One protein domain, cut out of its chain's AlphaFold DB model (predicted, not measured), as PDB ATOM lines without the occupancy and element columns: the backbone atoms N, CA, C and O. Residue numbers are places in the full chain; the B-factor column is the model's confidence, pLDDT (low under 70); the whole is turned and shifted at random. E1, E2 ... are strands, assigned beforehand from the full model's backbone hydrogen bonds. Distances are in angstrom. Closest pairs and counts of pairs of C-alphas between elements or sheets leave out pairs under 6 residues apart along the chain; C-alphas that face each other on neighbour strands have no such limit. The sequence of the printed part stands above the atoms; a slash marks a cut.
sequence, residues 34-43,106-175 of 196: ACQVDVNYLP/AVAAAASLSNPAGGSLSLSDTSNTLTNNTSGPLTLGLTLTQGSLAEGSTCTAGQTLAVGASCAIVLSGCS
ATOM      1  N   ALA A  34     190.396  87.342 178.614       60.62
ATOM      2  CA  ALA A  34     191.158  88.462 179.134       60.62
ATOM      3  C   ALA A  34     190.275  89.716 179.068       60.62
ATOM      4  O   ALA A  34     190.033  90.261 177.990       60.62
ATOM      5  N   CYS A  35     189.761  90.161 180.216       69.19
ATOM      6  CA  CYS A  35     189.311  91.540 180.353       69.19
ATOM      7  C   CYS A  35     190.507  92.449 180.075       69.19
ATOM      8  O   CYS A  35     191.629  92.094 180.418       69.19
ATOM      9  N   GLN A  36     190.302  93.611 179.460       77.56
ATOM     10  CA  GLN A  36     191.389  94.577 179.331       77.56
ATOM     11  C   GLN A  36     190.845  95.994 179.449       77.56
ATOM     12  O   GLN A  36     189.981  96.415 178.674       77.56
ATOM     13  N   VAL A  37     191.386  96.732 180.414       78.44
ATOM     14  CA  VAL A  37     191.137  98.156 180.626       78.44
ATOM     15  C   VAL A  37     192.457  98.900 180.633       78.44
ATOM     16  O   VAL A  37     193.421  98.459 181.247       78.44
ATOM     17  N   ASP A  38     192.502 100.036 179.952       82.81
ATOM     18  CA  ASP A  38     193.620 100.962 180.024       82.81
ATOM     19  C   ASP A  38     193.236 102.151 180.907       82.81
ATOM     20  O   ASP A  38     192.235 102.835 180.671       82.81
ATOM     21  N   VAL A  39     194.006 102.360 181.969       80.94
ATOM     22  CA  VAL A  39     193.833 103.466 182.906       80.94
ATOM     23  C   VAL A  39     194.899 104.500 182.613       80.94
ATOM     24  O   VAL A  39     196.050 104.362 183.021       80.94
ATOM     25  N   ASN A  40     194.504 105.555 181.916       85.44
ATOM     26  CA  ASN A  40     195.326 106.738 181.743       85.44
ATOM     27  C   ASN A  40     195.122 107.656 182.950       85.44
ATOM     28  O   ASN A  40     194.005 107.807 183.431       85.44
ATOM     29  N   TYR A  41     196.167 108.286 183.459       81.25
ATOM     30  CA  TYR A  41     196.056 109.208 184.581       81.25
ATOM     31  C   TYR A  41     196.904 110.443 184.338       81.25
ATOM     32  O   TYR A  41     198.016 110.363 183.821       81.25
ATOM     33  N   LEU A  42     196.364 111.599 184.714       84.00
ATOM     34  CA  LEU A  42     197.034 112.887 184.583       84.00
ATOM     35  C   LEU A  42     197.005 113.634 185.922       84.00
ATOM     36  O   LEU A  42     196.050 113.475 186.688       84.00
ATOM     37  N   PRO A  43     198.023 114.457 186.218       80.81
ATOM     38  CA  PRO A  43     198.004 115.310 187.396       80.81
ATOM     39  C   PRO A  43     196.847 116.305 187.327       80.81
ATOM     40  O   PRO A  43     196.646 116.981 186.315       80.81
ATOM     41  N   ALA A 106     189.188  86.015 193.830       43.06
ATOM     42  CA  ALA A 106     189.731  86.920 192.849       43.06
ATOM     43  C   ALA A 106     190.653  87.813 193.672       43.06
ATOM     44  O   ALA A 106     190.197  88.701 194.390       43.06
ATOM     45  N   VAL A 107     191.934  87.451 193.702       43.94
ATOM     46  CA  VAL A 107     192.971  88.293 194.262       43.94
ATOM     47  C   VAL A 107     192.867  89.541 193.413       43.94
ATOM     48  O   VAL A 107     193.206  89.510 192.233       43.94
ATOM     49  N   ALA A 108     192.260  90.588 193.970       45.38
ATOM     50  CA  ALA A 108     192.165  91.849 193.274       45.38
ATOM     51  C   ALA A 108     193.604  92.295 193.036       45.38
ATOM     52  O   ALA A 108     194.350  92.504 193.997       45.38
ATOM     53  N   ALA A 109     194.013  92.372 191.775       57.94
ATOM     54  CA  ALA A 109     195.347  92.824 191.451       57.94
ATOM     55  C   ALA A 109     195.486  94.270 191.949       57.94
ATOM     56  O   ALA A 109     194.648  95.138 191.693       57.94
ATOM     57  N   ALA A 110     196.496  94.506 192.782       59.28
ATOM     58  CA  ALA A 110     196.759  95.818 193.345       59.28
ATOM     59  C   ALA A 110     197.691  96.570 192.394       59.28
ATOM     60  O   ALA A 110     198.845  96.190 192.205       59.28
ATOM     61  N   ALA A 111     197.181  97.642 191.805       66.81
ATOM     62  CA  ALA A 111     197.920  98.541 190.941       66.81
ATOM     63  C   ALA A 111     198.203  99.850 191.686       66.81
ATOM     64  O   ALA A 111     197.304 100.468 192.256       66.81
ATOM     65  N   SER A 112     199.453 100.307 191.686       73.38
ATOM     66  CA  SER A 112     199.830 101.576 192.317       73.38
ATOM     67  C   SER A 112     200.205 102.617 191.271       73.38
ATOM     68  O   SER A 112     201.117 102.388 190.476       73.38
ATOM     69  N   LEU A 113     199.560 103.782 191.319       75.25
ATOM     70  CA  LEU A 113     199.964 104.952 190.549       75.25
ATOM     71  C   LEU A 113     201.072 105.672 191.315       75.25
ATOM     72  O   LEU A 113     200.821 106.261 192.365       75.25
ATOM     73  N   SER A 114     202.300 105.594 190.814       75.00
ATOM     74  CA  SER A 114     203.486 106.178 191.455       75.00
ATOM     75  C   SER A 114     204.107 107.329 190.663       75.00
ATOM     76  O   SER A 114     204.941 108.047 191.211       75.00
ATOM     77  N   ASN A 115     203.690 107.557 189.410       74.62
ATOM     78  CA  ASN A 115     204.224 108.639 188.585       74.62
ATOM     79  C   ASN A 115     203.376 109.926 188.691       74.62
ATOM     80  O   ASN A 115     202.258 109.958 188.175       74.62
ATOM     81  N   PRO A 116     203.879 111.016 189.299       65.56
ATOM     82  CA  PRO A 116     203.128 112.269 189.421       65.56
ATOM     83  C   PRO A 116     202.944 113.009 188.086       65.56
ATOM     84  O   PRO A 116     202.081 113.875 187.993       65.56
ATOM     85  N   ALA A 117     203.730 112.688 187.051       73.56
ATOM     86  CA  ALA A 117     203.613 113.309 185.728       73.56
ATOM     87  C   ALA A 117     202.460 112.740 184.879       73.56
ATOM     88  O   ALA A 117     202.171 113.269 183.806       73.56
ATOM     89  N   GLY A 118     201.798 111.684 185.354       74.75
ATOM     90  CA  GLY A 118     200.812 110.931 184.588       74.75
ATOM     91  C   GLY A 118     201.400 109.715 183.869       74.75
ATOM     92  O   GLY A 118     202.608 109.469 183.895       74.75
ATOM     93  N   GLY A 119     200.533 108.923 183.248       82.31
ATOM     94  CA  GLY A 119     200.905 107.714 182.518       82.31
ATOM     95  C   GLY A 119     199.700 106.838 182.195       82.31
ATOM     96  O   GLY A 119     198.584 107.139 182.606       82.31
ATOM     97  N   SER A 120     199.933 105.738 181.484       82.31
ATOM     98  CA  SER A 120     198.926 104.706 181.234       82.31
ATOM     99  C   SER A 120     199.290 103.410 181.947       82.31
ATOM    100  O   SER A 120     200.463 103.053 182.080       82.31
ATOM    101  N   LEU A 121     198.272 102.711 182.436       82.38
ATOM    102  CA  LEU A 121     198.403 101.401 183.047       82.38
ATOM    103  C   LEU A 121     197.323 100.481 182.486       82.38
ATOM    104  O   LEU A 121     196.137 100.694 182.727       82.38
ATOM    105  N   SER A 122     197.731  99.447 181.758       80.56
ATOM    106  CA  SER A 122     196.808  98.432 181.259       80.56
ATOM    107  C   SER A 122     196.598  97.359 182.327       80.56
ATOM    108  O   SER A 122     197.557  96.717 182.755       80.56
ATOM    109  N   LEU A 123     195.355  97.155 182.758       79.06
ATOM    110  CA  LEU A 123     194.971  96.095 183.685       79.06
ATOM    111  C   LEU A 123     194.147  95.047 182.943       79.06
ATOM    112  O   LEU A 123     193.213  95.379 182.209       79.06
ATOM    113  N   SER A 124     194.503  93.781 183.141       76.50
ATOM    114  CA  SER A 124     193.832  92.645 182.505       76.50
ATOM    115  C   SER A 124     192.990  91.799 183.463       76.50
ATOM    116  O   SER A 124     192.224  90.936 183.036       76.50
ATOM    117  N   ASP A 125     193.128  92.026 184.769       74.00
ATOM    118  CA  ASP A 125     192.385  91.271 185.772       74.00
ATOM    119  C   ASP A 125     190.920  91.713 185.851       74.00
ATOM    120  O   ASP A 125     190.582  92.876 185.637       74.00
ATOM    121  N   THR A 126     190.030  90.785 186.204       73.44
ATOM    122  CA  THR A 126     188.592  91.054 186.389       73.44
ATOM    123  C   THR A 126     188.304  91.958 187.585       73.44
ATOM    124  O   THR A 126     187.243  92.570 187.652       73.44
ATOM    125  N   SER A 127     189.233  92.060 188.532       77.50
ATOM    126  CA  SER A 127     189.131  92.942 189.689       77.50
ATOM    127  C   SER A 127     190.495  93.542 189.981       77.50
ATOM    128  O   SER A 127     191.457  92.814 190.214       77.50
ATOM    129  N   ASN A 128     190.566  94.867 190.018       80.69
ATOM    130  CA  ASN A 128     191.780  95.600 190.335       80.69
ATOM    131  C   ASN A 128     191.509  96.681 191.373       80.69
ATOM    132  O   ASN A 128     190.482  97.349 191.317       80.69
ATOM    133  N   THR A 129     192.460  96.899 192.273       84.50
ATOM    134  CA  THR A 129     192.448  98.044 193.189       84.50
ATOM    135  C   THR A 129     193.550  99.002 192.769       84.50
ATOM    136  O   THR A 129     194.721  98.631 192.798       84.50
ATOM    137  N   LEU A 130     193.191 100.222 192.383       83.88
ATOM    138  CA  LEU A 130     194.136 101.293 192.096       83.88
ATOM    139  C   LEU A 130     194.364 102.149 193.333       83.88
ATOM    140  O   LEU A 130     193.403 102.634 193.919       83.88
ATOM    141  N   THR A 131     195.625 102.392 193.680       85.62
ATOM    142  CA  THR A 131     196.014 103.270 194.793       85.62
ATOM    143  C   THR A 131     196.905 104.400 194.292       85.62
ATOM    144  O   THR A 131     197.912 104.146 193.626       85.62
ATOM    145  N   ASN A 132     196.570 105.647 194.628       85.88
ATOM    146  CA  ASN A 132     197.417 106.799 194.323       85.88
ATOM    147  C   ASN A 132     198.529 106.940 195.377       85.88
ATOM    148  O   ASN A 132     198.278 107.398 196.488       85.88
ATOM    149  N   ASN A 133     199.762 106.593 195.006       83.69
ATOM    150  CA  ASN A 133     200.962 106.764 195.833       83.69
ATOM    151  C   ASN A 133     201.804 107.985 195.417       83.69
ATOM    152  O   ASN A 133     202.956 108.113 195.834       83.69
ATOM    153  N   THR A 134     201.269 108.874 194.582       81.88
ATOM    154  CA  THR A 134     201.940 110.126 194.208       81.88
ATOM    155  C   THR A 134     201.733 111.210 195.264       81.88
ATOM    156  O   THR A 134     200.892 111.094 196.149       81.88
ATOM    157  N   SER A 135     202.497 112.297 195.165       79.56
ATOM    158  CA  SER A 135     202.405 113.446 196.073       79.56
ATOM    159  C   SER A 135     201.235 114.397 195.779       79.56
ATOM    160  O   SER A 135     201.043 115.352 196.530       79.56
ATOM    161  N   GLY A 136     200.453 114.162 194.717       79.56
ATOM    162  CA  GLY A 136     199.337 115.019 194.307       79.56
ATOM    163  C   GLY A 136     198.101 114.233 193.849       79.56
ATOM    164  O   GLY A 136     198.177 113.031 193.592       79.56
ATOM    165  N   PRO A 137     196.925 114.875 193.766       81.75
ATOM    166  CA  PRO A 137     195.743 114.220 193.229       81.75
ATOM    167  C   PRO A 137     195.881 113.977 191.723       81.75
ATOM    168  O   PRO A 137     196.390 114.816 190.975       81.75
ATOM    169  N   LEU A 138     195.385 112.824 191.285       83.94
ATOM    170  CA  LEU A 138     195.410 112.387 189.891       83.94
ATOM    171  C   LEU A 138     193.980 112.273 189.367       83.94
ATOM    172  O   LEU A 138     193.109 111.777 190.076       83.94
ATOM    173  N   THR A 139     193.732 112.685 188.128       85.94
ATOM    174  CA  THR A 139     192.478 112.383 187.428       85.94
ATOM    175  C   THR A 139     192.630 111.083 186.663       85.94
ATOM    176  O   THR A 139     193.572 110.920 185.889       85.94
ATOM    177  N   LEU A 140     191.679 110.176 186.866       86.06
ATOM    178  CA  LEU A 140     191.604 108.882 186.203       86.06
ATOM    179  C   LEU A 140     190.846 109.007 184.877       86.06
ATOM    180  O   LEU A 140     189.700 109.441 184.846       86.06
ATOM    181  N   GLY A 141     191.451 108.579 183.781       85.56
ATOM    182  CA  GLY A 141     190.816 108.310 182.496       85.56
ATOM    183  C   GLY A 141     190.716 106.803 182.294       85.56
ATOM    184  O   GLY A 141     191.729 106.120 182.194       85.56
ATOM    185  N   LEU A 142     189.496 106.271 182.244       84.50
ATOM    186  CA  LEU A 142     189.262 104.840 182.042       84.50
ATOM    187  C   LEU A 142     188.886 104.600 180.580       84.50
ATOM    188  O   LEU A 142     187.874 105.125 180.118       84.50
ATOM    189  N   THR A 143     189.674 103.794 179.875       83.56
ATOM    190  CA  THR A 143     189.381 103.357 178.505       83.56
ATOM    191  C   THR A 143     189.224 101.843 178.504       83.56
ATOM    192  O   THR A 143     190.179 101.115 178.759       83.56
ATOM    193  N   LEU A 144     188.012 101.343 178.257       78.62
ATOM    194  CA  LEU A 144     187.764  99.901 178.205       78.62
ATOM    195  C   LEU A 144     188.036  99.378 176.801       78.62
ATOM    196  O   LEU A 144     187.418  99.832 175.840       78.62
ATOM    197  N   THR A 145     188.935  98.404 176.704       78.00
ATOM    198  CA  THR A 145     189.281  97.745 175.440       78.00
ATOM    199  C   THR A 145     188.462  96.468 175.256       78.00
ATOM    200  O   THR A 145     188.013  96.181 174.149       78.00
ATOM    201  N   GLN A 146     188.231  95.713 176.337       75.94
ATOM    202  CA  GLN A 146     187.377  94.523 176.356       75.94
ATOM    203  C   GLN A 146     186.621  94.385 177.683       75.94
ATOM    204  O   GLN A 146     187.218  94.463 178.758       75.94
ATOM    205  N   GLY A 147     185.316  94.106 177.590       72.88
ATOM    206  CA  GLY A 147     184.406  94.004 178.731       72.88
ATOM    207  C   GLY A 147     183.700  95.322 179.062       72.88
ATOM    208  O   GLY A 147     183.689  96.268 178.279       72.88
ATOM    209  N   SER A 148     183.078  95.365 180.235       76.69
ATOM    210  CA  SER A 148     182.321  96.503 180.765       76.69
ATOM    211  C   SER A 148     182.593  96.669 182.261       76.69
ATOM    212  O   SER A 148     182.918  95.687 182.933       76.69
ATOM    213  N   LEU A 149     182.465  97.887 182.806       78.38
ATOM    214  CA  LEU A 149     182.524  98.064 184.261       78.38
ATOM    215  C   LEU A 149     181.317  97.377 184.902       78.38
ATOM    216  O   LEU A 149     180.175  97.645 184.539       78.38
ATOM    217  N   ALA A 150     181.588  96.504 185.862       81.00
ATOM    218  CA  ALA A 150     180.579  95.838 186.662       81.00
ATOM    219  C   ALA A 150     180.076  96.743 187.796       81.00
ATOM    220  O   ALA A 150     180.800  97.629 188.277       81.00
ATOM    221  N   GLU A 151     178.870  96.445 188.286       72.38
ATOM    222  CA  GLU A 151     178.376  96.969 189.560       72.38
ATOM    223  C   GLU A 151     179.340  96.559 190.687       72.38
ATOM    224  O   GLU A 151     179.648  95.383 190.866       72.38
ATOM    225  N   GLY A 152     179.872  97.549 191.409       71.88
ATOM    226  CA  GLY A 152     180.935  97.362 192.407       71.88
ATOM    227  C   GLY A 152     182.250  98.068 192.066       71.88
ATOM    228  O   GLY A 152     183.089  98.239 192.947       71.88
ATOM    229  N   SER A 153     182.415  98.548 190.829       80.38
ATOM    230  CA  SER A 153     183.506  99.471 190.495       80.38
ATOM    231  C   SER A 153     183.310 100.813 191.202       80.38
ATOM    232  O   SER A 153     182.257 101.434 191.078       80.38
ATOM    233  N   THR A 154     184.327 101.277 191.926       82.81
ATOM    234  CA  THR A 154     184.332 102.585 192.600       82.81
ATOM    235  C   THR A 154     185.197 103.623 191.886       82.81
ATOM    236  O   THR A 154     185.046 104.818 192.150       82.81
ATOM    237  N   CYS A 155     186.067 103.196 190.961       83.88
ATOM    238  CA  CYS A 155     186.743 104.106 190.041       83.88
ATOM    239  C   CYS A 155     185.805 104.479 188.883       83.88
ATOM    240  O   CYS A 155     185.233 103.602 188.233       83.88
ATOM    241  N   THR A 156     185.713 105.769 188.559       83.38
ATOM    242  CA  THR A 156     184.986 106.268 187.379       83.38
ATOM    243  C   THR A 156     185.883 107.145 186.509       83.38
ATOM    244  O   THR A 156     186.799 107.798 187.009       83.38
ATOM    245  N   ALA A 157     185.621 107.189 185.200       83.69
ATOM    246  CA  ALA A 157     186.341 108.089 184.301       83.69
ATOM    247  C   ALA A 157     186.092 109.555 184.703       83.69
ATOM    248  O   ALA A 157     184.969 109.938 185.024       83.69
ATOM    249  N   GLY A 158     187.149 110.363 184.709       80.75
ATOM    250  CA  GLY A 158     187.150 111.744 185.191       80.75
ATOM    251  C   GLY A 158     187.211 111.892 186.714       80.75
ATOM    252  O   GLY A 158     187.221 113.021 187.202       80.75
ATOM    253  N   GLN A 159     187.259 110.800 187.487       83.00
ATOM    254  CA  GLN A 159     187.347 110.882 188.945       83.00
ATOM    255  C   GLN A 159     188.733 111.353 189.387       83.00
ATOM    256  O   GLN A 159     189.756 110.867 188.901       83.00
ATOM    257  N   THR A 160     188.758 112.262 190.358       85.81
ATOM    258  CA  THR A 160     189.987 112.677 191.031       85.81
ATOM    259  C   THR A 160     190.283 111.755 192.206       85.81
ATOM    260  O   THR A 160     189.515 111.695 193.166       85.81
ATOM    261  N   LEU A 161     191.421 111.070 192.149       84.56
ATOM    262  CA  LEU A 161     191.926 110.207 193.203       84.56
ATOM    263  C   LEU A 161     192.916 110.993 194.071       84.56
ATOM    264  O   LEU A 161     193.991 111.386 193.609       84.56
ATOM    265  N   ALA A 162     192.541 111.248 195.326       85.00
ATOM    266  CA  ALA A 162     193.390 111.942 196.293       85.00
ATOM    267  C   ALA A 162     194.652 111.130 196.634       85.00
ATOM    268  O   ALA A 162     194.710 109.921 196.420       85.00
ATOM    269  N   VAL A 163     195.660 111.799 197.194       83.81
ATOM    270  CA  VAL A 163     196.892 111.150 197.666       83.81
ATOM    271  C   VAL A 163     196.558 110.090 198.717       83.81
ATOM    272  O   VAL A 163     195.851 110.373 199.683       83.81
ATOM    273  N   GLY A 164     197.048 108.866 198.520       79.94
ATOM    274  CA  GLY A 164     196.794 107.715 199.387       79.94
ATOM    275  C   GLY A 164     195.398 107.099 199.253       79.94
ATOM    276  O   GLY A 164     195.123 106.096 199.909       79.94
ATOM    277  N   ALA A 165     194.512 107.663 198.425       83.12
ATOM    278  CA  ALA A 165     193.198 107.083 198.180       83.12
ATOM    279  C   ALA A 165     193.298 105.885 197.229       83.12
ATOM    280  O   ALA A 165     194.137 105.851 196.322       83.12
ATOM    281  N   SER A 166     192.399 104.923 197.429       85.31
ATOM    282  CA  SER A 166     192.248 103.761 196.567       85.31
ATOM    283  C   SER A 166     190.834 103.651 196.010       85.31
ATOM    284  O   SER A 166     189.857 104.051 196.645       85.31
ATOM    285  N   CYS A 167     190.724 103.120 194.800       84.62
ATOM    286  CA  CYS A 167     189.459 102.814 194.152       84.62
ATOM    287  C   CYS A 167     189.547 101.436 193.482       84.62
ATOM    288  O   CYS A 167     190.633 100.951 193.172       84.62
ATOM    289  N   ALA A 168     188.409 100.782 193.286       85.62
ATOM    290  CA  ALA A 168     188.310  99.458 192.691       85.62
ATOM    291  C   ALA A 168     187.732  99.545 191.274       85.62
ATOM    292  O   ALA A 168     186.765 100.271 191.032       85.62
ATOM    293  N   ILE A 169     188.295  98.772 190.350       85.06
ATOM    294  CA  ILE A 169     187.736  98.502 189.028       85.06
ATOM    295  C   ILE A 169     187.344  97.035 188.997       85.06
ATOM    296  O   ILE A 169     188.194  96.160 189.152       85.06
ATOM    297  N   VAL A 170     186.066  96.775 188.756       82.88
ATOM    298  CA  VAL A 170     185.538  95.433 188.542       82.88
ATOM    299  C   VAL A 170     185.075  95.354 187.095       82.88
ATOM    300  O   VAL A 170     184.253  96.151 186.650       82.88
ATOM    301  N   LEU A 171     185.617  94.408 186.339       80.81
ATOM    302  CA  LEU A 171     185.255  94.163 184.952       80.81
ATOM    303  C   LEU A 171     184.305  92.970 184.849       80.81
ATOM    304  O   LEU A 171     184.478  91.947 185.507       80.81
ATOM    305  N   SER A 172     183.298  93.108 183.992       79.75
ATOM    306  CA  SER A 172     182.309  92.077 183.675       79.75
ATOM    307  C   SER A 172     182.036  92.015 182.173       79.75
ATOM    308  O   SER A 172     182.394  92.922 181.418       79.75
ATOM    309  N   GLY A 173     181.410  90.930 181.715       68.00
ATOM    310  CA  GLY A 173     181.051  90.769 180.301       68.00
ATOM    311  C   GLY A 173     182.241  90.509 179.375       68.00
ATOM    312  O   GLY A 173     182.109  90.630 178.158       68.00
ATOM    313  N   CYS A 174     183.400  90.142 179.928       68.75
ATOM    314  CA  CYS A 174     184.557  89.702 179.157       68.75
ATOM    315  C   CYS A 174     184.227  88.335 178.562       68.75
ATOM    316  O   CYS A 174     184.392  87.289 179.184       68.75
ATOM    317  N   SER A 175     183.639  88.374 177.373       56.62
ATOM    318  CA  SER A 175     183.352  87.192 176.582       56.62
ATOM    319  C   SER A 175     184.660  86.822 175.914       56.62
ATOM    320  O   SER A 175     185.216  87.625 175.165       56.62
TER     321      SER A 175
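What this domain is: This is residues 34 to 43 and 106 to 175 of the 196 residues of an uncharacterized protein of Comamonas sp. JUb58 (UniProt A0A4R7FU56). Two three-stranded sheets, E3 E1 E5 and E2 E4 E6, lie face to face as a small sandwich with nearly aligned strands. The long unnamed loop of residues 147 to 165 covers the side between E5 and E6 and pairs briefly with both. The printed part has 80 residues, no named helix and six named strands, E1 to E6 in chain order; the class is all strand. The first sheet is antiparallel, the second mixed. The whole is compact, radius of gyration of the C-alphas 11.6 A, and elongated, spanning 37 by 21 by 17 A.

How they stand to each other: E1, residues 36 to 43, is the inner strand between E3, residues 119 to 123, and E5, residues 138 to 146. It is antiparallel to E3 at 156 degrees, N 39 to O 121 being 2.8 A, and to E5 at 162 degrees, N 40 to O 141 being 2.8 A. E2, residues 109 to 113, is parallel to E4, residues 127 to 132, at 24 degrees, with N 111 and O 129 2.8 A apart. E4 is antiparallel to E6, residues 166 to 172, at 156 degrees, with N 128 and O 169 2.8 A apart. These N and O pairs are within hydrogen-bond range. The sheets' planes are 3 degrees apart. E1 and E4 are apart.

Where its parts are: E1 spans 23.2 A from C-alpha 36 at (191.389, 94.577, 179.331); E2 13.0 A, E3 13.1 A, E4 16.8 A, E5 23.8 A, and E6 20.0 A to C-alpha 172 at (182.309, 92.077, 183.675).

The domain as a whole: Residues 44 to 105 are not printed; C-alphas 43 and 106 are 30.1 A apart across the cut. The link E5 to E6 is long. Residues 34 to 35, 106 to 111, 116 and 173 to 175 have pLDDT under 70.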